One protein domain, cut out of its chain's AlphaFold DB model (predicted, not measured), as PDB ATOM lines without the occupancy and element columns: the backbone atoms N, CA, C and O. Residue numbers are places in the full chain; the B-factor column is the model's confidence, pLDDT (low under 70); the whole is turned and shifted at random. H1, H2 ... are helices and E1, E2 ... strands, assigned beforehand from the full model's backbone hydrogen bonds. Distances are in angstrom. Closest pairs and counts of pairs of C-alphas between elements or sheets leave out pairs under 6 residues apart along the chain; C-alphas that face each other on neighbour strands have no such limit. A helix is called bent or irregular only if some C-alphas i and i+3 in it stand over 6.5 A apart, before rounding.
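What this domain is: This is residues 139 to 334 of the 987 residues of a protein of Rhodobacteraceae bacterium (UniProt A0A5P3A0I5). A strongly twisted sheet of seven strands stands between helices, with H3 and H4 over one face and H1 over the other. Beyond H4, H5 and H6 pack on H8 in a cluster of helices, and H7, near H3, is next to this cluster; H9 sits by the edge strand E7. The printed part has 196 residues with nine named helices and seven named strands, in the order E1 E2 H1 E3 H2 E4 H3 E5 H4 E6 H5 H6 H7 H8 E7 H9; the class is mixed, helices and strands. The mixed sheet runs E1 E4 E3 E2 E5 E6 E7, with E1 antiparallel to E4 and the other neighbour pairs parallel. The whole is compact, with a radius of gyration of the C-alphas of 15.7 A and spans of 48 by 36 by 32 A.

Where its parts are: Across the sheet, E1 is residues 139 to 141, from C-alpha 139 at (114.706, 137.235, 191.987), E4 213 to 217, E3 186 to 192, 20.0 A long, E2 158 to 162, E5 239 to 243, E6 263 to 268, 16.8 A long, and E7 317 to 320. H1 is residues 170 to 180, 15.9 A long, H3 221 to 234, 19.9 A, and H4 247 to 260, 19.4 A, from C-alpha 247 at (131.208, 146.436, 182.881). H8 is residues 302 to 314, 19.8 A long; it is irregular, but only just, with C-alphas 310 and 313 6.6 A apart. The shorter helices are H2, residues 202 to 205, H5, 272 to 276, H6, 284 to 290, H7, 293 to 297, and H9, 323 to 329, ending with C-alpha 329 at (130.523, 153.010, 167.015).

How they stand to each other: In the sheet, N 139 and O 215 of E1 and E4 are 2.7 A apart, N 214 and O 188 of E4 and E3 2.8 A, N 189 and O 160 of E3 and E2 2.8 A, N 161 and O 241 of E2 and E5 2.9 A, N 242 and O 265 of E5 and E6 2.8 A, and N 268 and O 319 of E6 and E7 2.8 A, each within hydrogen-bond range. Strand-helix-strand units, two parallel neighbour strands with helices between, are E2, H1, E3; E3, H2, E4; and E5, H4, E6, with right-handed crossovers, and also E6, H5 to H8, E7. E4, H3, E5 is a split unit, with E3 and E2 between its strands, and a right-handed crossover. H4 is over E2 and E5, at a height over the sheet of 8.2 A. H3, on the same face, touches H4 at a steep tilt of 38 degrees; their closest C-alphas, of Ala 228 and Ile 252, are 5.8 A apart. H1 is on the opposite face, at a height of 7.5 A. H2 is only just not on the sheet, with 4 pairs of C-alphas within 10 A. H8, the hub, touches H4, closest at the C-alphas of Phe 247 and Ala 308, 4.8 A, H5 at Val 276 and Lys 302, 5.1 A, and H6 at Phe 287 and Leu 307, 6.8 A. H7 is close to H3 but not clearly touching, with C-alphas 221 and 296 6.0 A apart. The closest C-alphas of H9 and E7, of Cys 326 and Ala 320, are 5.5 A apart. Every O i to N i+4 pair is within hydrogen-bond range in H3, H4, H5, H6 and H9, against 6 of 7 in H1, 7 of 9 in H8 and 0 of 1 in H7, where 2 of 2 O i to N i+3 pairs are; H2 is too short for such a pair.

The domain as a whole: The two C-alphas farthest apart, of Gly 145 and Leu 289, are 48.8 A apart. The printed part has no cut. The link from E1 to E2, residues 142 to 157, is long. The mean pLDDT of the printed part is 91.2, and residues 146 and 292 to 294 are under 70.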
ATOM      1  N   LEU A 139     116.059 136.716 191.913       95.25
ATOM      2  CA  LEU A 139     114.706 137.235 191.987       95.25
ATOM      3  C   LEU A 139     114.083 137.263 190.591       95.25
ATOM      4  O   LEU A 139     114.771 137.440 189.583       95.25
ATOM      5  N   THR A 140     112.766 137.075 190.532       93.81
ATOM      6  CA  THR A 140     112.005 137.058 189.279       93.81
ATOM      7  C   THR A 140     110.778 137.948 189.397       93.81
ATOM      8  O   THR A 140     109.962 137.773 190.300       93.81
ATOM      9  N   TRP A 141     110.607 138.844 188.429       93.81
ATOM     10  CA  TRP A 141     109.391 139.621 188.235       93.81
ATOM     11  C   TRP A 141     108.701 139.132 186.957       93.81
ATOM     12  O   TRP A 141     109.256 139.284 185.865       93.81
ATOM     13  N   PRO A 142     107.501 138.534 187.056       91.31
ATOM     14  CA  PRO A 142     106.815 137.983 185.895       91.31
ATOM     15  C   PRO A 142     106.360 139.084 184.924       91.31
ATOM     16  O   PRO A 142     106.180 140.248 185.305       91.31
ATOM     17  N   ALA A 143     106.157 138.692 183.665       90.81
ATOM     18  CA  ALA A 143     105.400 139.487 182.704       90.81
ATOM     19  C   ALA A 143     103.909 139.476 183.074       90.81
ATOM     20  O   ALA A 143     103.423 138.547 183.719       90.81
ATOM     21  N   SER A 144     103.170 140.486 182.628       83.38
ATOM     22  CA  SER A 144     101.718 140.577 182.843       83.38
ATOM     23  C   SER A 144     100.911 139.714 181.859       83.38
ATOM     24  O   SER A 144      99.731 139.458 182.083       83.38
ATOM     25  N   GLY A 145     101.548 139.233 180.784       72.94
ATOM     26  CA  GLY A 145     100.966 138.345 179.774       72.94
ATOM     27  C   GLY A 145     101.728 137.025 179.616       72.94
ATOM     28  O   GLY A 145     102.518 136.633 180.474       72.94
ATOM     29  N   LYS A 146     101.500 136.322 178.497       66.81
ATOM     30  CA  LYS A 146     102.285 135.124 178.157       66.81
ATOM     31  C   LYS A 146     103.745 135.513 177.917       66.81
ATOM     32  O   LYS A 146     104.019 136.383 177.100       66.81
ATOM     33  N   ALA A 147     104.652 134.847 178.624       72.31
ATOM     34  CA  ALA A 147     106.091 135.001 178.469       72.31
ATOM     35  C   ALA A 147     106.686 133.707 177.907       72.31
ATOM     36  O   ALA A 147     107.035 132.797 178.662       72.31
ATOM     37  N   ASP A 148     106.827 133.641 176.584       83.25
ATOM     38  CA  ASP A 148     107.311 132.435 175.899       83.25
ATOM     39  C   ASP A 148     108.788 132.130 176.215       83.25
ATOM     40  O   ASP A 148     109.236 130.999 176.035       83.25
ATOM     41  N   PHE A 149     109.537 133.099 176.764       87.88
ATOM     42  CA  PHE A 149     110.946 132.948 177.150       87.88
ATOM     43  C   PHE A 149     111.194 131.757 178.083       87.88
ATOM     44  O   PHE A 149     112.136 130.996 177.873       87.88
ATOM     45  N   LEU A 150     110.337 131.567 179.093       83.19
ATOM     46  CA  LEU A 150     110.507 130.505 180.092       83.19
ATOM     47  C   LEU A 150     110.335 129.101 179.490       83.19
ATOM     48  O   LEU A 150     110.885 128.134 180.013       83.19
ATOM     49  N   THR A 151     109.587 128.991 178.392       87.44
ATOM     50  CA  THR A 151     109.262 127.724 177.720       87.44
ATOM     51  C   THR A 151     110.041 127.494 176.425       87.44
ATOM     52  O   THR A 151     110.084 126.366 175.945       87.44
ATOM     53  N   ALA A 152     110.648 128.536 175.852       92.19
ATOM     54  CA  ALA A 152     111.411 128.465 174.608       92.19
ATOM     55  C   ALA A 152     112.723 127.687 174.774       92.19
ATOM     56  O   ALA A 152     113.276 127.636 175.875       92.19
ATOM     57  N   ALA A 153     113.253 127.126 173.686       93.31
ATOM     58  CA  ALA A 153     114.582 126.520 173.683       93.31
ATOM     59  C   ALA A 153     115.678 127.605 173.792       93.31
ATOM     60  O   ALA A 153     115.465 128.725 173.325       93.31
ATOM     61  N   PRO A 154     116.848 127.322 174.399       92.44
ATOM     62  CA  PRO A 154     117.934 128.300 174.539       92.44
ATOM     63  C   PRO A 154     118.377 128.967 173.229       92.44
ATOM     64  O   PRO A 154     118.804 130.123 173.244       92.44
ATOM     65  N   GLU A 155     118.276 128.252 172.109       92.88
ATOM     66  CA  GLU A 155     118.623 128.698 170.755       92.88
ATOM     67  C   GLU A 155     117.719 129.827 170.250       92.88
ATOM     68  O   GLU A 155     118.177 130.701 169.515       92.88
ATOM     69  N   ASP A 156     116.464 129.834 170.699       92.94
ATOM     70  CA  ASP A 156     115.439 130.792 170.284       92.94
ATOM     71  C   ASP A 156     115.355 132.000 171.227       92.94
ATOM     72  O   ASP A 156     114.630 132.955 170.956       92.94
ATOM     73  N   ARG A 157     116.067 131.974 172.360       95.12
ATOM     74  CA  ARG A 157     115.995 133.018 173.389       95.12
ATOM     75  C   ARG A 157     116.928 134.186 173.097       95.12
ATOM     76  O   ARG A 157     118.115 133.998 172.815       95.12
ATOM     77  N   VAL A 158     116.419 135.396 173.324       97.38
ATOM     78  CA  VAL A 158     117.224 136.620 173.454       97.38
ATOM     79  C   VAL A 158     117.144 137.122 174.892       97.38
ATOM     80  O   VAL A 158     116.066 137.420 175.404       97.38
ATOM     81  N   LEU A 159     118.290 137.226 175.561       98.31
ATOM     82  CA  LEU A 159     118.377 137.824 176.891       98.31
ATOM     83  C   LEU A 159     118.902 139.256 176.786       98.31
ATOM     84  O   LEU A 159     120.045 139.471 176.388       98.31
ATOM     85  N   VAL A 160     118.092 140.238 177.174       98.50
ATOM     86  CA  VAL A 160     118.539 141.629 177.286       98.50
ATOM     87  C   VAL A 160     119.151 141.845 178.665       98.50
ATOM     88  O   VAL A 160     118.504 141.595 179.677       98.50
ATOM     89  N   VAL A 161     120.391 142.317 178.731       98.44
ATOM     90  CA  VAL A 161     121.100 142.493 180.006       98.44
ATOM     91  C   VAL A 161     121.246 143.970 180.325       98.44
ATOM     92  O   VAL A 161     121.825 144.709 179.538       98.44
ATOM     93  N   SER A 162     120.769 144.409 181.485       97.75
ATOM     94  CA  SER A 162     121.050 145.744 182.013       97.75
ATOM     95  C   SER A 162     122.123 145.664 183.093       97.75
ATOM     96  O   SER A 162     122.168 144.708 183.863       97.75
ATOM     97  N   TRP A 163     122.997 146.669 183.163       96.31
ATOM     98  CA  TRP A 163     124.054 146.692 184.172       96.31
ATOM     99  C   TRP A 163     123.540 146.991 185.584       96.31
ATOM    100  O   TRP A 163     124.265 146.713 186.530       96.31
ATOM    101  N   ASP A 164     122.326 147.530 185.729       96.31
ATOM    102  CA  ASP A 164     121.611 147.644 187.003       96.31
ATOM    103  C   ASP A 164     120.091 147.684 186.756       96.31
ATOM    104  O   ASP A 164     119.619 148.468 185.928       96.31
ATOM    105  N   ILE A 165     119.316 146.850 187.459       97.12
ATOM    106  CA  ILE A 165     117.847 146.822 187.338       97.12
ATOM    107  C   ILE A 165     117.103 147.593 188.440       97.12
ATOM    108  O   ILE A 165     115.899 147.817 188.316       97.12
ATOM    109  N   GLY A 166     117.792 148.023 189.500       94.00
ATOM    110  CA  GLY A 166     117.216 148.844 190.574       94.00
ATOM    111  C   GLY A 166     117.124 150.332 190.211       94.00
ATOM    112  O   GLY A 166     116.392 151.106 190.834       94.00
ATOM    113  N   HIS A 167     117.826 150.744 189.159       90.44
ATOM    114  CA  HIS A 167     117.933 152.117 188.687       90.44
ATOM    115  C   HIS A 167     117.193 152.355 187.363       90.44
ATOM    116  O   HIS A 167     116.816 151.431 186.655       90.44
ATOM    117  N   ASN A 168     117.032 153.618 186.954       88.06
ATOM    118  CA  ASN A 168     116.303 153.989 185.734       88.06
ATOM    119  C   ASN A 168     116.943 153.506 184.418       88.06
ATOM    120  O   ASN A 168     116.303 153.586 183.367       88.06
ATOM    121  N   VAL A 169     118.185 153.014 184.450       90.12
ATOM    122  CA  VAL A 169     118.906 152.529 183.263       90.12
ATOM    123  C   VAL A 169     118.264 151.293 182.641       90.12
ATOM    124  O   VAL A 169     118.309 151.143 181.420       90.12
ATOM    125  N   VAL A 170     117.569 150.481 183.442       94.56
ATOM    126  CA  VAL A 170     116.779 149.334 182.971       94.56
ATOM    127  C   VAL A 170     115.663 149.736 182.001       94.56
ATOM    128  O   VAL A 170     115.218 148.922 181.197       94.56
ATOM    129  N   GLY A 171     115.241 151.008 182.010       92.62
ATOM    130  CA  GLY A 171     114.247 151.547 181.080       92.62
ATOM    131  C   GLY A 171     114.649 151.421 179.602       92.62
ATOM    132  O   GLY A 171     113.784 151.291 178.731       92.62
ATOM    133  N   ARG A 172     115.953 151.409 179.297       93.69
ATOM    134  CA  ARG A 172     116.443 151.100 177.946       93.69
ATOM    135  C   ARG A 172     116.323 149.605 177.655       93.69
ATOM    136  O   ARG A 172     115.733 149.246 176.641       93.69
ATOM    137  N   GLY A 173     116.780 148.758 178.577       95.69
ATOM    138  CA  GLY A 173     116.692 147.300 178.456       95.69
ATOM    139  C   GLY A 173     115.260 146.794 178.250       95.69
ATOM    140  O   GLY A 173     115.021 145.996 177.349       95.69
ATOM    141  N   ILE A 174     114.283 147.317 179.000       94.38
ATOM    142  CA  ILE A 174     112.872 146.947 178.806       94.38
ATOM    143  C   ILE A 174     112.357 147.390 177.431       94.38
ATOM    144  O   ILE A 174     111.691 146.619 176.751       94.38
ATOM    145  N   THR A 175     112.736 148.586 176.968       93.12
ATOM    146  CA  THR A 175     112.324 149.093 175.650       93.12
ATOM    147  C   THR A 175     112.898 148.229 174.523       93.12
ATOM    148  O   THR A 175     112.181 147.900 173.578       93.12
ATOM    149  N   MET A 176     114.169 147.826 174.630       96.06
ATOM    150  CA  MET A 176     114.813 146.901 173.690       96.06
ATOM    151  C   MET A 176     114.101 145.544 173.678       96.06
ATOM    152  O   MET A 176     113.771 145.030 172.613       96.06
ATOM    153  N   ALA A 177     113.817 144.992 174.861       95.75
ATOM    154  CA  ALA A 177     113.182 143.690 174.997       95.75
ATOM    155  C   ALA A 177     111.753 143.675 174.431       95.75
ATOM    156  O   ALA A 177     111.401 142.795 173.646       95.75
ATOM    157  N   GLU A 178     110.936 144.671 174.774       93.94
ATOM    158  CA  GLU A 178     109.548 144.756 174.311       93.94
ATOM    159  C   GLU A 178     109.432 145.023 172.805       93.94
ATOM    160  O   GLU A 178     108.442 144.618 172.195       93.94
ATOM    161  N   THR A 179     110.458 145.626 172.190       94.94
ATOM    162  CA  THR A 179     110.520 145.847 170.735       94.94
ATOM    163  C   THR A 179     110.543 144.531 169.954       94.94
ATOM    164  O   THR A 179     109.941 144.450 168.887       94.94
ATOM    165  N   ILE A 180     111.210 143.495 170.473       95.12
ATOM    166  CA  ILE A 180     111.407 142.218 169.762       95.12
ATOM    167  C   ILE A 180     110.575 141.058 170.323       95.12
ATOM    168  O   ILE A 180     110.505 140.007 169.689       95.12
ATOM    169  N   CYS A 181     109.928 141.232 171.480       93.56
ATOM    170  CA  CYS A 181     109.289 140.135 172.215       93.56
ATOM    171  C   CYS A 181     108.139 139.423 171.475       93.56
ATOM    172  O   CYS A 181     107.857 138.272 171.790       93.56
ATOM    173  N   ASP A 182     107.506 140.071 170.488       91.12
ATOM    174  CA  ASP A 182     106.497 139.433 169.622       91.12
ATOM    175  C   ASP A 182     107.108 138.496 168.575       91.12
ATOM    176  O   ASP A 182     106.437 137.592 168.081       91.12
ATOM    177  N   ALA A 183     108.362 138.740 168.196       93.38
ATOM    178  CA  ALA A 183     109.062 137.982 167.167       93.38
ATOM    179  C   ALA A 183     109.962 136.896 167.765       93.38
ATOM    180  O   ALA A 183     110.170 135.860 167.138       93.38
ATOM    181  N   VAL A 184     110.518 137.145 168.955       93.56
ATOM    182  CA  VAL A 184     111.510 136.275 169.590       93.56
ATOM    183  C   VAL A 184     111.262 136.197 171.100       93.56
ATOM    184  O   VAL A 184     111.108 137.241 171.745       93.56
ATOM    185  N   PRO A 185     111.274 134.995 171.707       95.81
ATOM    186  CA  PRO A 185     111.201 134.834 173.156       95.81
ATOM    187  C   PRO A 185     112.283 135.652 173.873       95.81
ATOM    188  O   PRO A 185     113.478 135.389 173.732       95.81
ATOM    189  N   THR A 186     111.862 136.652 174.652       96.38
ATOM    190  CA  THR A 186     112.770 137.665 175.218       96.38
ATOM    191  C   THR A 186     112.533 137.896 176.709       96.38
ATOM    192  O   THR A 186     111.394 137.860 177.177       96.38
ATOM    193  N   ALA A 187     113.608 138.159 177.453       97.25
ATOM    194  CA  ALA A 187     113.580 138.563 178.859       97.25
ATOM    195  C   ALA A 187     114.628 139.643 179.158       97.25
ATOM    196  O   ALA A 187     115.543 139.857 178.360       97.25
ATOM    197  N   VAL A 188     114.512 140.294 180.319       98.06
ATOM    198  CA  VAL A 188     115.517 141.235 180.839       98.06
ATOM    199  C   VAL A 188     116.207 140.637 182.063       98.06
ATOM    200  O   VAL A 188     115.547 140.023 182.897       98.06
ATOM    201  N   ALA A 189     117.515 140.836 182.215       98.25
ATOM    202  CA  ALA A 189     118.229 140.474 183.434       98.25
ATOM    203  C   ALA A 189     119.280 141.504 183.856       98.25
ATOM    204  O   ALA A 189     119.823 142.222 183.018       98.25
ATOM    205  N   GLY A 190     119.606 141.554 185.145       97.88
ATOM    206  CA  GLY A 190     120.743 142.332 185.638       97.88
ATOM    207  C   GLY A 190     120.854 142.375 187.165       97.88
ATOM    208  O   GLY A 190     119.914 141.993 187.863       97.88
ATOM    209  N   PRO A 191     121.997 142.831 187.698       97.56
ATOM    210  CA  PRO A 191     122.199 142.974 189.135       97.56
ATOM    211  C   PRO A 191     121.449 144.196 189.694       97.56
ATOM    212  O   PRO A 191     121.008 145.074 188.954       97.56
ATOM    213  N   MET A 192     121.351 144.275 191.018       95.75
ATOM    214  CA  MET A 192     120.909 145.450 191.770       95.75
ATOM    215  C   MET A 192     122.010 145.848 192.743       95.75
ATOM    216  O   MET A 192     122.341 145.094 193.667       95.75
ATOM    217  N   PHE A 193     122.602 147.019 192.524       90.62
ATOM    218  CA  PHE A 193     123.583 147.564 193.451       90.62
ATOM    219  C   PHE A 193     122.867 148.364 194.550       90.62
ATOM    220  O   PHE A 193     122.101 149.275 194.224       90.62
ATOM    221  N   PRO A 194     123.194 148.147 195.843       81.00
ATOM    222  CA  PRO A 194     122.570 148.876 196.958       81.00
ATOM    223  C   PRO A 194     122.669 150.405 196.850       81.00
ATOM    224  O   PRO A 194     121.887 151.140 197.444       81.00
ATOM    225  N   LEU A 195     123.635 150.906 196.070       78.81
ATOM    226  CA  LEU A 195     123.778 152.329 195.764       78.81
ATOM    227  C   LEU A 195     122.537 152.928 195.077       78.81
ATOM    228  O   LEU A 195     122.273 154.119 195.250       78.81
ATOM    229  N   TYR A 196     121.812 152.140 194.280       81.50
ATOM    230  CA  TYR A 196     120.680 152.613 193.479       81.50
ATOM    231  C   TYR A 196     119.324 152.102 193.968       81.50
ATOM    232  O   TYR A 196     118.308 152.732 193.673       81.50
ATOM    233  N   GLY A 197     119.309 151.015 194.738       78.00
ATOM    234  CA  GLY A 197     118.113 150.464 195.359       78.00
ATOM    235  C   GLY A 197     118.249 148.972 195.645       78.00
ATOM    236  O   GLY A 197     119.093 148.291 195.067       78.00
ATOM    237  N   ASP A 198     117.382 148.482 196.527       82.88
ATOM    238  CA  ASP A 198     117.305 147.072 196.929       82.88
ATOM    239  C   ASP A 198     116.106 146.345 196.282       82.88
ATOM    240  O   ASP A 198     115.707 145.277 196.722       82.88
ATOM    241  N   ASP A 199     115.475 146.923 195.264       91.31
ATOM    242  CA  ASP A 199     114.361 146.297 194.541       91.31
ATOM    243  C   ASP A 199     114.370 146.778 193.084       91.31
ATOM    244  O   ASP A 199     115.045 147.762 192.755       91.31
ATOM    245  N   LEU A 200     113.612 146.105 192.216       94.25
ATOM    246  CA  LEU A 200     113.398 146.513 190.831       94.25
ATOM    247  C   LEU A 200     112.963 147.980 190.787       94.25
ATOM    248  O   LEU A 200     112.098 148.406 191.556       94.25
ATOM    249  N   TRP A 201     113.536 148.737 189.847       92.69
ATOM    250  CA  TRP A 201     113.284 150.168 189.708       92.69
ATOM    251  C   TRP A 201     111.778 150.478 189.833       92.69
ATOM    252  O   TRP A 201     110.996 149.989 189.008       92.69
ATOM    253  N   PRO A 202     111.329 151.268 190.836       88.88
ATOM    254  CA  PRO A 202     109.915 151.307 191.231       88.88
ATOM    255  C   PRO A 202     108.901 151.612 190.109       88.88
ATOM    256  O   PRO A 202     107.824 151.001 190.092       88.88
ATOM    257  N   PRO A 203     109.208 152.499 189.134       88.25
ATOM    258  CA  PRO A 203     108.349 152.706 187.969       88.25
ATOM    259  C   PRO A 203     108.128 151.449 187.130       88.25
ATOM    260  O   PRO A 203     107.047 151.300 186.571       88.25
ATOM    261  N   LEU A 204     109.111 150.548 187.047       90.88
ATOM    262  CA  LEU A 204     108.934 149.252 186.400       90.88
ATOM    263  C   LEU A 204     108.277 148.230 187.306       90.88
ATOM    264  O   LEU A 204     107.421 147.521 186.796       90.88
ATOM    265  N   ALA A 205     108.610 148.156 188.597       86.88
ATOM    266  CA  ALA A 205     108.035 147.160 189.511       86.88
ATOM    267  C   ALA A 205     106.495 147.157 189.495       86.88
ATOM    268  O   ALA A 205     105.868 146.098 189.492       86.88
ATOM    269  N   SER A 206     105.905 148.350 189.381       79.44
ATOM    270  CA  SER A 206     104.456 148.591 189.339       79.44
ATOM    271  C   SER A 206     103.840 148.654 187.932       79.44
ATOM    272  O   SER A 206     102.629 148.840 187.810       79.44
ATOM    273  N   ALA A 207     104.638 148.531 186.868       85.44
ATOM    274  CA  ALA A 207     104.154 148.625 185.495       85.44
ATOM    275  C   ALA A 207     103.592 147.299 184.968       85.44
ATOM    276  O   ALA A 207     104.060 146.218 185.328       85.44
ATOM    277  N   ASP A 208     102.640 147.417 184.042       86.81
ATOM    278  CA  ASP A 208     102.301 146.346 183.109       86.81
ATOM    279  C   ASP A 208     103.484 146.166 182.141       86.81
ATOM    280  O   ASP A 208     103.965 147.147 181.568       86.81
ATOM    281  N   ARG A 209     104.009 144.942 182.044       89.62
ATOM    282  CA  ARG A 209     105.238 144.599 181.306       89.62
ATOM    283  C   ARG A 209     105.012 143.358 180.464       89.62
ATOM    284  O   ARG A 209     104.410 142.387 180.936       89.62
ATOM    285  N   ARG A 210     105.576 143.342 179.259       91.19
ATOM    286  CA  ARG A 210     105.384 142.246 178.292       91.19
ATOM    287  C   ARG A 210     106.433 141.142 178.377       91.19
ATOM    288  O   ARG A 210     106.223 140.065 177.831       91.19
ATOM    289  N   VAL A 211     107.533 141.388 179.082       94.00
ATOM    290  CA  VAL A 211     108.639 140.438 179.263       94.00
ATOM    291  C   VAL A 211     108.944 140.227 180.750       94.00
ATOM    292  O   VAL A 211     108.736 141.144 181.553       94.00
ATOM    293  N   PRO A 212     109.418 139.033 181.148       95.19
ATOM    294  CA  PRO A 212     109.867 138.792 182.511       95.19
ATOM    295  C   PRO A 212     111.211 139.486 182.771       95.19
ATOM    296  O   PRO A 212     112.007 139.699 181.850       95.19
ATOM    297  N   ILE A 213     111.461 139.817 184.039       96.62
ATOM    298  CA  ILE A 213     112.725 140.392 184.512       96.62
ATOM    299  C   ILE A 213     113.335 139.466 185.564       96.62
ATOM    300  O   ILE A 213     112.637 139.021 186.474       96.62
ATOM    301  N   PHE A 214     114.636 139.217 185.462       96.62
ATOM    302  CA  PHE A 214     115.424 138.472 186.442       96.62
ATOM    303  C   PHE A 214     116.486 139.377 187.070       96.62
ATOM    304  O   PHE A 214     117.073 140.216 186.390       96.62
ATOM    305  N   GLY A 215     116.791 139.203 188.350       97.00
ATOM    306  CA  GLY A 215     117.871 139.968 188.967       97.00
ATOM    307  C   GLY A 215     118.321 139.441 190.305       97.00
ATOM    308  O   GLY A 215     117.823 138.427 190.765       97.00
ATOM    309  N   TRP A 216     119.301 140.095 190.912       97.25
ATOM    310  CA  TRP A 216     119.855 139.700 192.207       97.25
ATOM    311  C   TRP A 216     120.539 140.885 192.874       97.25
ATOM    312  O   TRP A 216     120.952 141.831 192.204       97.25
ATOM    313  N   HIS A 217     120.718 140.815 194.187       94.69
ATOM    314  CA  HIS A 217     121.489 141.815 194.916       94.69
ATOM    315  C   HIS A 217     122.991 141.599 194.718       94.69
ATOM    316  O   HIS A 217     123.506 140.500 194.931       94.69
ATOM    317  N   ALA A 218     123.707 142.666 194.364       93.19
ATOM    318  CA  ALA A 218     125.151 142.653 194.150       93.19
ATOM    319  C   ALA A 218     125.873 143.662 195.070       93.19
ATOM    320  O   ALA A 218     126.461 144.627 194.585       93.19
ATOM    321  N   PRO A 219     125.857 143.474 196.406       85.69
ATOM    322  CA  PRO A 219     126.517 144.395 197.339       85.69
ATOM    323  C   PRO A 219     128.047 144.416 197.208       85.69
ATOM    324  O   PRO A 219     128.683 145.396 197.587       85.69
ATOM    325  N   TYR A 220     128.637 143.348 196.664       86.88
ATOM    326  CA  TYR A 220     130.075 143.220 196.427       86.88
ATOM    327  C   TYR A 220     130.336 142.535 195.085       86.88
ATOM    328  O   TYR A 220     129.477 141.794 194.599       86.88
ATOM    329  N   PHE A 221     131.544 142.691 194.536       91.12
ATOM    330  CA  PHE A 221     131.925 142.078 193.259       91.12
ATOM    331  C   PHE A 221     131.690 140.557 193.230       91.12
ATOM    332  O   PHE A 221     131.158 140.041 192.248       91.12
ATOM    333  N   ARG A 222     131.973 139.834 194.325       88.56
ATOM    334  CA  ARG A 222     131.678 138.393 194.387       88.56
ATOM    335  C   ARG A 222     130.209 138.050 194.160       88.56
ATOM    336  O   ARG A 222     129.926 137.042 193.535       88.56
ATOM    337  N   HIS A 223     129.281 138.901 194.600       92.75
ATOM    338  CA  HIS A 223     127.843 138.693 194.404       92.75
ATOM    339  C   HIS A 223     127.414 139.052 192.979       92.75
ATOM    340  O   HIS A 223     126.527 138.405 192.428       92.75
ATOM    341  N   LEU A 224     128.070 140.040 192.352       95.56
ATOM    342  CA  LEU A 224     127.924 140.293 190.917       95.56
ATOM    343  C   LEU A 224     128.303 139.036 190.122       95.56
ATOM    344  O   LEU A 224     127.498 138.566 189.322       95.56
ATOM    345  N   MET A 225     129.486 138.473 190.383       94.12
ATOM    346  CA  MET A 225     129.966 137.267 189.703       94.12
ATOM    347  C   MET A 225     129.094 136.042 190.012       94.12
ATOM    348  O   MET A 225     128.682 135.327 189.100       94.12
ATOM    349  N   GLU A 226     128.765 135.810 191.285       94.75
ATOM    350  CA  GLU A 226     127.948 134.674 191.713       94.75
ATOM    351  C   GLU A 226     126.557 134.703 191.064       94.75
ATOM    352  O   GLU A 226     126.129 133.709 190.474       94.75
ATOM    353  N   GLY A 227     125.865 135.845 191.111       96.69
ATOM    354  CA  GLY A 227     124.547 135.988 190.496       96.69
ATOM    355  C   GLY A 227     124.588 135.927 188.969       96.69
ATOM    356  O   GLY A 227     123.712 135.305 188.372       96.69
ATOM    357  N   ALA A 228     125.641 136.453 188.332       96.88
ATOM    358  CA  ALA A 228     125.839 136.311 186.890       96.88
ATOM    359  C   ALA A 228     126.004 134.837 186.478       96.88
ATOM    360  O   ALA A 228     125.374 134.391 185.522       96.88
ATOM    361  N   LEU A 229     126.790 134.051 187.219       95.50
ATOM    362  CA  LEU A 229     126.958 132.618 186.950       95.50
ATOM    363  C   LEU A 229     125.674 131.820 187.206       95.50
ATOM    364  O   LEU A 229     125.358 130.912 186.435       95.50
ATOM    365  N   ARG A 230     124.900 132.169 188.245       96.56
ATOM    366  CA  ARG A 230     123.572 131.578 188.487       96.56
ATOM    367  C   ARG A 230     122.606 131.900 187.349       96.56
ATOM    368  O   ARG A 230     121.939 130.993 186.864       96.56
ATOM    369  N   LEU A 231     122.582 133.146 186.872       96.81
ATOM    370  CA  LEU A 231     121.783 133.565 185.718       96.81
ATOM    371  C   LEU A 231     122.145 132.742 184.470       96.81
ATOM    372  O   LEU A 231     121.259 132.158 183.852       96.81
ATOM    373  N   VAL A 232     123.441 132.631 184.150       94.44
ATOM    374  CA  VAL A 232     123.947 131.849 183.004       94.44
ATOM    375  C   VAL A 232     123.544 130.375 183.097       94.44
ATOM    376  O   VAL A 232     123.227 129.755 182.079       94.44
ATOM    377  N   ARG A 233     123.558 129.802 184.305       94.25
ATOM    378  CA  ARG A 233     123.173 128.411 184.568       94.25
ATOM    379  C   ARG A 233     121.669 128.186 184.423       94.25
ATOM    380  O   ARG A 233     121.261 127.245 183.749       94.25
ATOM    381  N   ASP A 234     120.871 129.023 185.081       93.31
ATOM    382  CA  ASP A 234     119.434 128.801 185.265       93.31
ATOM    383  C   ASP A 234     118.631 129.270 184.040       93.31
ATOM    384  O   ASP A 234     117.597 128.689 183.708       93.31
ATOM    385  N   TRP A 235     119.145 130.265 183.309       93.75
ATOM    386  CA  TRP A 235     118.480 130.886 182.162       93.75
ATOM    387  C   TRP A 235     119.378 130.904 180.912       93.75
ATOM    388  O   TRP A 235     119.759 131.975 180.434       93.75
ATOM    389  N   PRO A 236     119.731 129.736 180.341       94.19
ATOM    390  CA  PRO A 236     120.578 129.662 179.152       94.19
ATOM    391  C   PRO A 236     119.918 130.344 177.945       94.19
ATOM    392  O   PRO A 236     118.705 130.230 177.744       94.19
ATOM    393  N   ALA A 237     120.734 131.026 177.139       95.56
ATOM    394  CA  ALA A 237     120.344 131.728 175.918       95.56
ATOM    395  C   ALA A 237     121.525 131.758 174.932       95.56
ATOM    396  O   ALA A 237     122.680 131.881 175.348       95.56
ATOM    397  N   LYS A 238     121.242 131.663 173.629       95.00
ATOM    398  CA  LYS A 238     122.252 131.754 172.556       95.00
ATOM    399  C   LYS A 238     122.399 133.159 171.975       95.00
ATOM    400  O   LYS A 238     123.261 133.380 171.127       95.00
ATOM    401  N   THR A 239     121.598 134.123 172.419       97.69
ATOM    402  CA  THR A 239     121.757 135.534 172.058       97.69
ATOM    403  C   THR A 239     121.604 136.416 173.296       97.69
ATOM    404  O   THR A 239     120.614 136.309 174.019       97.69
ATOM    405  N   VAL A 240     122.584 137.288 173.541       98.31
ATOM    406  CA  VAL A 240     122.570 138.267 174.636       98.31
ATOM    407  C   VAL A 240     122.701 139.670 174.063       98.31
ATOM    408  O   VAL A 240     123.591 139.932 173.263       98.31
ATOM    409  N   TRP A 241     121.836 140.585 174.484       98.31
ATOM    410  CA  TRP A 241     121.847 141.976 174.040       98.31
ATOM    411  C   TRP A 241     122.041 142.898 175.244       98.31
ATOM    412  O   TRP A 241     121.130 143.137 176.033       98.31
ATOM    413  N   VAL A 242     123.269 143.367 175.431       98.44
ATOM    414  CA  VAL A 242     123.671 144.185 176.577       98.44
ATOM    415  C   VAL A 242     123.220 145.624 176.359       98.44
ATOM    416  O   VAL A 242     123.592 146.261 175.383       98.44
ATOM    417  N   SER A 243     122.422 146.144 177.284       97.00
ATOM    418  CA  SER A 243     122.000 147.535 177.353       97.00
ATOM    419  C   SER A 243     123.069 148.354 178.071       97.00
ATOM    420  O   SER A 243     123.259 148.182 179.281       97.00
ATOM    421  N   LYS A 244     123.708 149.270 177.327       95.25
ATOM    422  CA  LYS A 244     124.807 150.153 177.750       95.25
ATOM    423  C   LYS A 244     126.141 149.441 177.950       95.25
ATOM    424  O   LYS A 244     126.222 148.393 178.587       95.25
ATOM    425  N   ALA A 245     127.214 150.078 177.483       94.12
ATOM    426  CA  ALA A 245     128.586 149.586 177.594       94.12
ATOM    427  C   ALA A 245     129.164 149.781 179.010       94.12
ATOM    428  O   ALA A 245     130.136 150.504 179.227       94.12
ATOM    429  N   ARG A 246     128.540 149.137 179.999       95.81
ATOM    430  CA  ARG A 246     128.978 149.115 181.398       95.81
ATOM    431  C   ARG A 246     129.440 147.729 181.790       95.81
ATOM    432  O   ARG A 246     128.806 146.732 181.449       95.81
ATOM    433  N   PHE A 247     130.517 147.680 182.566       96.50
ATOM    434  CA  PHE A 247     131.208 146.436 182.881       96.50
ATOM    435  C   PHE A 247     130.314 145.314 183.438       96.50
ATOM    436  O   PHE A 247     130.444 144.204 182.929       96.50
ATOM    437  N   PRO A 248     129.365 145.538 184.377       97.25
ATOM    438  CA  PRO A 248     128.512 144.452 184.870       97.25
ATOM    439  C   PRO A 248     127.718 143.758 183.754       97.25
ATOM    440  O   PRO A 248     127.695 142.532 183.686       97.25
ATOM    441  N   GLY A 249     127.121 144.532 182.840       97.19
ATOM    442  CA  GLY A 249     126.384 143.987 181.698       97.19
ATOM    443  C   GLY A 249     127.303 143.296 180.688       97.19
ATOM    444  O   GLY A 249     127.005 142.196 180.223       97.19
ATOM    445  N   MET A 250     128.458 143.908 180.410       96.56
ATOM    446  CA  MET A 250     129.472 143.354 179.509       96.56
ATOM    447  C   MET A 250     130.029 142.015 180.015       96.56
ATOM    448  O   MET A 250     130.147 141.066 179.241       96.56
ATOM    449  N   LEU A 251     130.320 141.916 181.316       96.19
ATOM    450  CA  LEU A 251     130.781 140.697 181.984       96.19
ATOM    451  C   LEU A 251     129.766 139.561 181.827       96.19
ATOM    452  O   LEU A 251     130.144 138.457 181.439       96.19
ATOM    453  N   ILE A 252     128.481 139.831 182.081       97.31
ATOM    454  CA  ILE A 252     127.410 138.837 181.913       97.31
ATOM    455  C   ILE A 252     127.370 138.345 180.461       97.31
ATOM    456  O   ILE A 252     127.349 137.136 180.232       97.31
ATOM    457  N   GLY A 253     127.429 139.255 179.482       95.75
ATOM    458  CA  GLY A 253     127.510 138.894 178.064       95.75
ATOM    459  C   GLY A 253     128.681 137.948 177.772       95.75
ATOM    460  O   GLY A 253     128.483 136.867 177.215       95.75
ATOM    461  N   LEU A 254     129.891 138.290 178.219       93.06
ATOM    462  CA  LEU A 254     131.068 137.438 178.024       93.06
ATOM    463  C   LEU A 254     130.922 136.059 178.674       93.06
ATOM    464  O   LEU A 254     131.317 135.070 178.063       93.06
ATOM    465  N   LEU A 255     130.324 135.959 179.861       93.50
ATOM    466  CA  LEU A 255     130.082 134.665 180.505       93.50
ATOM    467  C   LEU A 255     129.142 133.782 179.669       93.50
ATOM    468  O   LEU A 255     129.444 132.606 179.462       93.50
ATOM    469  N   TYR A 256     128.062 134.339 179.112       94.62
ATOM    470  CA  TYR A 256     127.195 133.612 178.172       94.62
ATOM    471  C   TYR A 256     127.944 133.181 176.905       94.62
ATOM    472  O   TYR A 256     127.748 132.066 176.420       94.62
ATOM    473  N   LYS A 257     128.829 134.031 176.376       91.62
ATOM    474  CA  LYS A 257     129.663 133.687 175.218       91.62
ATOM    475  C   LYS A 257     130.619 132.537 175.521       91.62
ATOM    476  O   LYS A 257     130.699 131.601 174.736       91.62
ATOM    477  N   GLN A 258     131.304 132.575 176.661       87.94
ATOM    478  CA  GLN A 258     132.287 131.554 177.028       87.94
ATOM    479  C   GLN A 258     131.645 130.216 177.422       87.94
ATOM    480  O   GLN A 258     132.173 129.164 177.078       87.94
ATOM    481  N   ILE A 259     130.507 130.238 178.123       88.88
ATOM    482  CA  ILE A 259     129.857 129.018 178.631       88.88
ATOM    483  C   ILE A 259     128.915 128.406 177.587       88.88
ATOM    484  O   ILE A 259     128.916 127.193 177.391       88.88
ATOM    485  N   HIS A 260     128.124 129.234 176.898       90.44
ATOM    486  CA  HIS A 260     127.095 128.768 175.961       90.44
ATOM    487  C   HIS A 260     127.432 129.032 174.494       90.44
ATOM    488  O   HIS A 260     126.652 128.630 173.632       90.44
ATOM    489  N   GLY A 261     128.544 129.692 174.163       90.50
ATOM    490  CA  GLY A 261     128.829 130.091 172.779       90.50
ATOM    491  C   GLY A 261     127.818 131.106 172.238       90.50
ATOM    492  O   GLY A 261     127.508 131.079 171.051       90.50
ATOM    493  N   ALA A 262     127.230 131.930 173.111       94.19
ATOM    494  CA  ALA A 262     126.213 132.902 172.725       94.19
ATOM    495  C   ALA A 262     126.770 134.005 171.808       94.19
ATOM    496  O   ALA A 262     127.900 134.463 171.985       94.19
ATOM    497  N   THR A 263     125.935 134.475 170.882       95.94
ATOM    498  CA  THR A 263     126.142 135.736 170.162       95.94
ATOM    499  C   THR A 263     125.803 136.896 171.092       95.94
ATOM    500  O   THR A 263     124.699 136.944 171.635       95.94
ATOM    501  N   ILE A 264     126.726 137.833 171.280       96.12
ATOM    502  CA  ILE A 264     126.562 138.951 172.211       96.12
ATOM    503  C   ILE A 264     126.593 140.286 171.475       96.12
ATOM    504  O   ILE A 264     127.495 140.549 170.692       96.12
ATOM    505  N   LEU A 265     125.612 141.144 171.720       97.31
ATOM    506  CA  LEU A 265     125.530 142.489 171.157       97.31
ATOM    507  C   LEU A 265     125.587 143.520 172.278       97.31
ATOM    508  O   LEU A 265     125.124 143.244 173.383       97.31
ATOM    509  N   CYS A 266     126.136 144.699 172.000       97.56
ATOM    510  CA  CYS A 266     126.133 145.821 172.937       97.56
ATOM    511  C   CYS A 266     125.368 146.995 172.333       97.56
ATOM    512  O   CYS A 266     125.610 147.391 171.196       97.56
ATOM    513  N   ASP A 267     124.454 147.559 173.106       97.88
ATOM    514  CA  ASP A 267     123.658 148.712 172.734       97.88
ATOM    515  C   ASP A 267     124.226 149.995 173.345       97.88
ATOM    516  O   ASP A 267     124.417 150.094 174.561       97.88
ATOM    517  N   MET A 268     124.476 150.978 172.487       96.25
ATOM    518  CA  MET A 268     124.943 152.313 172.834       96.25
ATOM    519  C   MET A 268     123.746 153.251 172.976       96.25
ATOM    520  O   MET A 268     123.211 153.770 171.994       96.25
ATOM    521  N   ASP A 269     123.324 153.446 174.219       93.81
ATOM    522  CA  ASP A 269     122.255 154.382 174.587       93.81
ATOM    523  C   ASP A 269     122.805 155.783 174.903       93.81
ATOM    524  O   ASP A 269     122.193 156.796 174.585       93.81
ATOM    525  N   ASP A 270     123.980 155.817 175.531       90.25
ATOM    526  CA  ASP A 270     124.600 156.986 176.143       90.25
ATOM    527  C   ASP A 270     126.129 156.938 175.949       90.25
ATOM    528  O   ASP A 270     126.720 155.863 175.811       90.25
ATOM    529  N   ASP A 271     126.796 158.097 176.008       90.12
ATOM    530  CA  ASP A 271     128.255 158.163 176.170       90.12
ATOM    531  C   ASP A 271     128.633 157.890 177.633       90.12
ATOM    532  O   ASP A 271     128.725 158.790 178.474       90.12
ATOM    533  N   GLU A 272     128.816 156.608 177.947       91.56
ATOM    534  CA  GLU A 272     129.059 156.152 179.315       91.56
ATOM    535  C   GLU A 272     130.333 156.743 179.940       91.56
ATOM    536  O   GLU A 272     130.354 156.952 181.158       91.56
ATOM    537  N   LEU A 273     131.353 157.089 179.138       91.44
ATOM    538  CA  LEU A 273     132.570 157.749 179.630       91.44
ATOM    539  C   LEU A 273     132.273 159.153 180.132       91.44
ATOM    540  O   LEU A 273     132.765 159.530 181.196       91.44
ATOM    541  N   ALA A 274     131.426 159.904 179.428       88.06
ATOM    542  CA  ALA A 274     131.024 161.234 179.871       88.06
ATOM    543  C   ALA A 274     130.329 161.183 181.249       88.06
ATOM    544  O   ALA A 274     130.564 162.052 182.093       88.06
ATOM    545  N   PHE A 275     129.553 160.129 181.528       84.69
ATOM    546  CA  PHE A 275     128.891 159.938 182.825       84.69
ATOM    547  C   PHE A 275     129.853 159.610 183.974       84.69
ATOM    548  O   PHE A 275     129.616 160.052 185.101       84.69
ATOM    549  N   VAL A 276     130.927 158.851 183.726       87.69
ATOM    550  CA  VAL A 276     131.943 158.538 184.758       87.69
ATOM    551  C   VAL A 276     133.142 159.467 184.766       87.69
ATOM    552  O   VAL A 276     134.008 159.307 185.624       87.69
ATOM    553  N   LYS A 277     133.188 160.444 183.857       87.75
ATOM    554  CA  LYS A 277     134.371 161.283 183.620       87.75
ATOM    555  C   LYS A 277     135.595 160.423 183.267       87.75
ATOM    556  O   LYS A 277     136.680 160.611 183.816       87.75
ATOM    557  N   GLY A 278     135.366 159.439 182.403       87.75
ATOM    558  CA  GLY A 278     136.397 158.590 181.824       87.75
ATOM    559  C   GLY A 278     137.213 159.339 180.773       87.75
ATOM    560  O   GLY A 278     136.721 160.281 180.154       87.75
ATOM    561  N   GLU A 279     138.459 158.925 180.586       87.25
ATOM    562  CA  GLU A 279     139.413 159.567 179.669       87.25
ATOM    563  C   GLU A 279     139.423 158.916 178.282       87.25
ATOM    564  O   GLU A 279     139.782 159.559 177.297       87.25
ATOM    565  N   GLY A 280     138.983 157.661 178.179       89.25
ATOM    566  CA  GLY A 280     138.943 156.937 176.916       89.25
ATOM    567  C   GLY A 280     138.692 155.445 177.087       89.25
ATOM    568  O   GLY A 280     138.337 154.971 178.163       89.25
ATOM    569  N   ARG A 281     138.872 154.697 175.996       90.44
ATOM    570  CA  ARG A 281     138.907 153.229 176.046       90.44
ATOM    571  C   ARG A 281     140.215 152.789 176.700       90.44
ATOM    572  O   ARG A 281     141.257 153.369 176.395       90.44
ATOM    573  N   ARG A 282     140.162 151.754 177.538       89.38
ATOM    574  CA  ARG A 282     141.346 151.172 178.184       89.38
ATOM    575  C   ARG A 282     141.518 149.719 177.754       89.38
ATOM    576  O   ARG A 282     140.552 148.956 177.747       89.38
ATOM    577  N   ASP A 283     142.736 149.347 177.375       89.12
ATOM    578  CA  ASP A 283     143.089 147.958 177.088       89.12
ATOM    579  C   ASP A 283     143.287 147.149 178.383       89.12
ATOM    580  O   ASP A 283     143.408 147.704 179.480       89.12
ATOM    581  N   LEU A 284     143.305 145.819 178.258       86.75
ATOM    582  CA  LEU A 284     143.420 144.929 179.412       86.75
ATOM    583  C   LEU A 284     144.766 145.077 180.140       86.75
ATOM    584  O   LEU A 284     144.775 145.027 181.361       86.75
ATOM    585  N   GLU A 285     145.887 145.271 179.439       81.06
ATOM    586  CA  GLU A 285     147.209 145.377 180.082       81.06
ATOM    587  C   GLU A 285     147.275 146.603 180.987       81.06
ATOM    588  O   GLU A 285     147.601 146.493 182.170       81.06
ATOM    589  N   THR A 286     146.892 147.759 180.447       82.19
ATOM    590  CA  THR A 286     146.854 149.020 181.192       82.19
ATOM    591  C   THR A 286     145.897 148.919 182.378       82.19
ATOM    592  O   THR A 286     146.236 149.306 183.493       82.19
ATOM    593  N   PHE A 287     144.716 148.323 182.178       87.81
ATOM    594  CA  PHE A 287     143.759 148.110 183.262       87.81
ATOM    595  C   PHE A 287     144.324 147.247 184.398       87.81
ATOM    596  O   PHE A 287     144.184 147.605 185.565       87.81
ATOM    597  N   LEU A 288     144.976 146.128 184.072       81.31
ATOM    598  CA  LEU A 288     145.539 145.214 185.069       81.31
ATOM    599  C   LEU A 288     146.696 145.838 185.863       81.31
ATOM    600  O   LEU A 288     146.908 145.465 187.016       81.31
ATOM    601  N   LEU A 289     147.444 146.763 185.258       72.75
ATOM    602  CA  LEU A 289     148.542 147.473 185.918       72.75
ATOM    603  C   LEU A 289     148.058 148.538 186.910       72.75
ATOM    604  O   LEU A 289     148.722 148.749 187.928       72.75
ATOM    605  N   ASP A 290     146.925 149.176 186.613       77.44
ATOM    606  CA  ASP A 290     146.435 150.353 187.334       77.44
ATOM    607  C   ASP A 290     145.320 150.050 188.349       77.44
ATOM    608  O   ASP A 290     144.929 150.952 189.091       77.44
ATOM    609  N   LEU A 291     144.800 148.816 188.401       71.81
ATOM    610  CA  LEU A 291     143.655 148.484 189.254       71.81
ATOM    611  C   LEU A 291     143.948 148.701 190.751       71.81
ATOM    612  O   LEU A 291     144.828 148.059 191.331       71.81
ATOM    613  N   ASP A 292     143.148 149.545 191.405       64.06
ATOM    614  CA  ASP A 292     143.186 149.767 192.850       64.06
ATOM    615  C   ASP A 292     142.258 148.766 193.572       64.06
ATOM    616  O   ASP A 292     141.155 148.482 193.097       64.06
ATOM    617  N   PRO A 293     142.616 148.256 194.766       56.44
ATOM    618  CA  PRO A 293     141.700 147.473 195.599       56.44
ATOM    619  C   PRO A 293     140.305 148.099 195.803       56.44
ATOM    620  O   PRO A 293     139.314 147.375 195.924       56.44
ATOM    621  N   GLN A 294     140.196 149.432 195.814       57.41
ATOM    622  CA  GLN A 294     138.915 150.137 195.924       57.41
ATOM    623  C   GLN A 294     138.018 149.949 194.694       57.41
ATOM    624  O   GLN A 294     136.790 150.017 194.828       57.41
ATOM    625  N   ASP A 295     138.582 149.639 193.527       73.25
ATOM    626  CA  ASP A 295     137.829 149.458 192.284       73.25
ATOM    627  C   ASP A 295     136.917 148.229 192.340       73.25
ATOM    628  O   ASP A 295     135.851 148.218 191.717       73.25
ATOM    629  N   TRP A 296     137.240 147.228 193.166       79.56
ATOM    630  CA  TRP A 296     136.365 146.075 193.426       79.56
ATOM    631  C   TRP A 296     135.042 146.458 194.097       79.56
ATOM    632  O   TRP A 296     134.063 145.716 194.012       79.56
ATOM    633  N   THR A 297     134.972 147.620 194.752       72.75
ATOM    634  CA  THR A 297     133.734 148.100 195.393       72.75
ATOM    635  C   THR A 297     132.795 148.816 194.421       72.75
ATOM    636  O   THR A 297     131.633 149.057 194.754       72.75
ATOM    637  N   ARG A 298     133.277 149.170 193.221       81.38
ATOM    638  CA  ARG A 298     132.533 149.936 192.212       81.38
ATOM    639  C   ARG A 298     132.786 149.388 190.811       81.38
ATOM    640  O   ARG A 298     133.312 150.087 189.949       81.38
ATOM    641  N   SER A 299     132.319 148.169 190.551       90.00
ATOM    642  CA  SER A 299     132.375 147.528 189.225       90.00
ATOM    643  C   SER A 299     131.689 148.318 188.100       90.00
ATOM    644  O   SER A 299     131.897 148.040 186.930       90.00
ATOM    645  N   GLN A 300     130.855 149.300 188.430       89.75
ATOM    646  CA  GLN A 300     130.184 150.232 187.518       89.75
ATOM    647  C   GLN A 300     130.896 151.599 187.412       89.75
ATOM    648  O   GLN A 300     130.369 152.534 186.811       89.75
ATOM    649  N   GLY A 301     132.059 151.744 188.055       88.69
ATOM    650  CA  GLY A 301     132.843 152.975 188.153       88.69
ATOM    651  C   GLY A 301     133.646 153.313 186.894       88.69
ATOM    652  O   GLY A 301     133.451 152.708 185.839       88.69
ATOM    653  N   LYS A 302     134.539 154.308 187.013       91.56
ATOM    654  CA  LYS A 302     135.342 154.852 185.905       91.56
ATOM    655  C   LYS A 302     136.186 153.768 185.232       91.56
ATOM    656  O   LYS A 302     135.921 153.453 184.077       91.56
ATOM    657  N   ASP A 303     137.124 153.164 185.954       91.12
ATOM    658  CA  ASP A 303     138.136 152.264 185.380       91.12
ATOM    659  C   ASP A 303     137.516 151.026 184.723       91.12
ATOM    660  O   ASP A 303     137.856 150.664 183.597       91.12
ATOM    661  N   TRP A 304     136.502 150.443 185.366       94.38
ATOM    662  CA  TRP A 304     135.733 149.342 184.791       94.38
ATOM    663  C   TRP A 304     134.933 149.750 183.546       94.38
ATOM    664  O   TRP A 304     134.783 148.948 182.631       94.38
ATOM    665  N   THR A 305     134.423 150.982 183.469       95.12
ATOM    666  CA  THR A 305     133.700 151.472 182.278       95.12
ATOM    667  C   THR A 305     134.649 151.741 181.107       95.12
ATOM    668  O   THR A 305     134.308 151.450 179.962       95.12
ATOM    669  N   GLU A 306     135.857 152.237 181.376       94.56
ATOM    670  CA  GLU A 306     136.896 152.390 180.350       94.56
ATOM    671  C   GLU A 306     137.327 151.033 179.778       94.56
ATOM    672  O   GLU A 306     137.427 150.885 178.554       94.56
ATOM    673  N   LEU A 307     137.487 150.022 180.646       94.69
ATOM    674  CA  LEU A 307     137.709 148.637 180.229       94.69
ATOM    675  C   LEU A 307     136.510 148.085 179.446       94.69
ATOM    676  O   LEU A 307     136.701 147.457 178.410       94.69
ATOM    677  N   ALA A 308     135.275 148.338 179.895       95.12
ATOM    678  CA  ALA A 308     134.053 147.875 179.232       95.12
ATOM    679  C   ALA A 308     133.965 148.336 177.772       95.12
ATOM    680  O   ALA A 308     133.544 147.569 176.909       95.12
ATOM    681  N   LEU A 309     134.411 149.557 177.470       93.06
ATOM    682  CA  LEU A 309     134.498 150.024 176.087       93.06
ATOM    683  C   LEU A 309     135.662 149.408 175.305       93.06
ATOM    684  O   LEU A 309     135.527 149.226 174.098       93.06
ATOM    685  N   GLY A 310     136.772 149.058 175.960       91.38
ATOM    686  CA  GLY A 310     137.823 148.229 175.356       91.38
ATOM    687  C   GLY A 310     137.336 146.808 175.033       91.38
ATOM    688  O   GLY A 310     137.672 146.249 173.993       91.38
ATOM    689  N   MET A 311     136.456 146.247 175.869       91.88
ATOM    690  CA  MET A 311     135.851 144.919 175.682       91.88
ATOM    691  C   MET A 311     134.865 144.857 174.509       91.88
ATOM    692  O   MET A 311     134.521 143.756 174.071       91.88
ATOM    693  N   LEU A 312     134.401 146.001 173.994       90.94
ATOM    694  CA  LEU A 312     133.442 146.064 172.888       90.94
ATOM    695  C   LEU A 312     133.936 145.305 171.642       90.94
ATOM    696  O   LEU A 312     133.131 144.757 170.899       90.94
ATOM    697  N   GLU A 313     135.251 145.188 171.451       84.62
ATOM    698  CA  GLU A 313     135.859 144.436 170.343       84.62
ATOM    699  C   GLU A 313     135.565 142.924 170.389       84.62
ATOM    700  O   GLU A 313     135.540 142.260 169.353       84.62
ATOM    701  N   SER A 314     135.280 142.373 171.576       85.50
ATOM    702  CA  SER A 314     134.848 140.973 171.734       85.50
ATOM    703  C   SER A 314     133.376 140.736 171.406       85.50
ATOM    704  O   SER A 314     132.942 139.576 171.332       85.50
ATOM    705  N   PHE A 315     132.592 141.803 171.243       92.44
ATOM    706  CA  PHE A 315     131.162 141.705 170.999       92.44
ATOM    707  C   PHE A 315     130.865 141.460 169.527       92.44
ATOM    708  O   PHE A 315     131.603 141.852 168.626       92.44
ATOM    709  N   ASP A 316     129.786 140.721 169.288       93.81
ATOM    710  CA  ASP A 316     129.442 140.229 167.970       93.81
ATOM    711  C   ASP A 316     128.763 141.277 167.078       93.81
ATOM    712  O   ASP A 316     128.851 141.200 165.851       93.81
ATOM    713  N   GLY A 317     128.138 142.277 167.692       94.50
ATOM    714  CA  GLY A 317     127.547 143.421 167.011       94.50
ATOM    715  C   GLY A 317     127.289 144.580 167.968       94.50
ATOM    716  O   GLY A 317     127.269 144.409 169.191       94.50
ATOM    717  N   VAL A 318     127.073 145.763 167.397       96.62
ATOM    718  CA  VAL A 318     126.767 146.981 168.148       96.62
ATOM    719  C   VAL A 318     125.476 147.590 167.608       96.62
ATOM    720  O   VAL A 318     125.292 147.713 166.394       96.62
ATOM    721  N   THR A 319     124.565 147.958 168.506       98.00
ATOM    722  CA  THR A 319     123.378 148.765 168.192       98.00
ATOM    723  C   THR A 319     123.492 150.124 168.869       98.00
ATOM    724  O   THR A 319     124.251 150.272 169.822       98.00
ATOM    725  N   ALA A 320     122.784 151.138 168.380       97.31
ATOM    726  CA  ALA A 320     122.786 152.458 169.003       97.31
ATOM    727  C   ALA A 320     121.439 153.169 168.868       97.31
ATOM    728  O   ALA A 320     120.699 152.936 167.911       97.31
ATOM    729  N   CYS A 321     121.115 154.054 169.813       95.56
ATOM    730  CA  CYS A 321     119.797 154.692 169.872       95.56
ATOM    731  C   CYS A 321     119.614 155.909 168.951       95.56
ATOM    732  O   CYS A 321     118.475 156.335 168.735       95.56
ATOM    733  N   ASN A 322     120.700 156.455 168.396       95.69
ATOM    734  CA  ASN A 322     120.670 157.646 167.552       95.69
ATOM    735  C   ASN A 322     121.810 157.675 166.514       95.69
ATOM    736  O   ASN A 322     122.810 156.975 166.693       95.69
ATOM    737  N   PRO A 323     121.692 158.504 165.454       95.31
ATOM    738  CA  PRO A 323     122.683 158.569 164.378       95.31
ATOM    739  C   PRO A 323     124.107 158.929 164.829       95.31
ATOM    740  O   PRO A 323     125.065 158.373 164.308       95.31
ATOM    741  N   VAL A 324     124.269 159.798 165.834       95.94
ATOM    742  CA  VAL A 324     125.600 160.206 166.325       95.94
ATOM    743  C   VAL A 324     126.350 159.021 166.932       95.94
ATOM    744  O   VAL A 324     127.547 158.846 166.704       95.94
ATOM    745  N   LEU A 325     125.649 158.195 167.711       95.56
ATOM    746  CA  LEU A 325     126.217 156.980 168.288       95.56
ATOM    747  C   LEU A 325     126.414 155.882 167.231       95.56
ATOM    748  O   LEU A 325     127.404 155.155 167.317       95.56
ATOM    749  N   CYS A 326     125.540 155.792 166.222       96.12
ATOM    750  CA  CYS A 326     125.742 154.915 165.063       96.12
ATOM    751  C   CYS A 326     127.060 155.214 164.351       96.12
ATOM    752  O   CYS A 326     127.879 154.310 164.205       96.12
ATOM    753  N   ASP A 327     127.294 156.476 163.995       95.62
ATOM    754  CA  ASP A 327     128.511 156.895 163.296       95.62
ATOM    755  C   ASP A 327     129.762 156.678 164.159       95.62
ATOM    756  O   ASP A 327     130.809 156.259 163.665       95.62
ATOM    757  N   ARG A 328     129.664 156.929 165.471       93.25
ATOM    758  CA  ARG A 328     130.794 156.793 166.405       93.25
ATOM    759  C   ARG A 328     131.224 155.342 166.632       93.25
ATOM    760  O   ARG A 328     132.406 155.097 166.878       93.25
ATOM    761  N   PHE A 329     130.280 154.404 166.628       92.62
ATOM    762  CA  PHE A 329     130.523 153.010 167.015       92.62
ATOM    763  C   PHE A 329     130.305 151.997 165.887       92.62
ATOM    764  O   PHE A 329     130.354 150.803 166.164       92.62
ATOM    765  N   ASP A 330     130.082 152.459 164.652       92.81
ATOM    766  CA  ASP A 330     129.703 151.615 163.508       92.81
ATOM    767  C   ASP A 330     128.513 150.698 163.853       92.81
ATOM    768  O   ASP A 330     128.539 149.476 163.705       92.81
ATOM    769  N   ALA A 331     127.482 151.305 164.445       95.62
ATOM    770  CA  ALA A 331     126.386 150.584 165.080       95.62
ATOM    771  C   ALA A 331     125.097 150.611 164.249       95.62
ATOM    772  O   ALA A 331     124.761 151.602 163.597       95.62
ATOM    773  N   THR A 332     124.301 149.544 164.349       97.19
ATOM    774  CA  THR A 332     122.961 149.504 163.742       97.19
ATOM    775  C   THR A 332     121.981 150.360 164.546       97.19
ATOM    776  O   THR A 332     121.852 150.197 165.761       97.19
ATOM    777  N   LEU A 333     121.256 151.254 163.871       96.94
ATOM    778  CA  LEU A 333     120.286 152.138 164.516       96.94
ATOM    779  C   LEU A 333     119.091 151.352 165.076       96.94
ATOM    780  O   LEU A 333     118.323 150.753 164.326       96.94
ATOM    781  N   VAL A 334     118.892 151.423 166.390       96.69
ATOM    782  CA  VAL A 334     117.713 150.927 167.110       96.69
ATOM    783  C   VAL A 334     117.291 151.993 168.117       96.69
ATOM    784  O   VAL A 334     117.836 152.094 169.218       96.69
TER     785      VAL A 334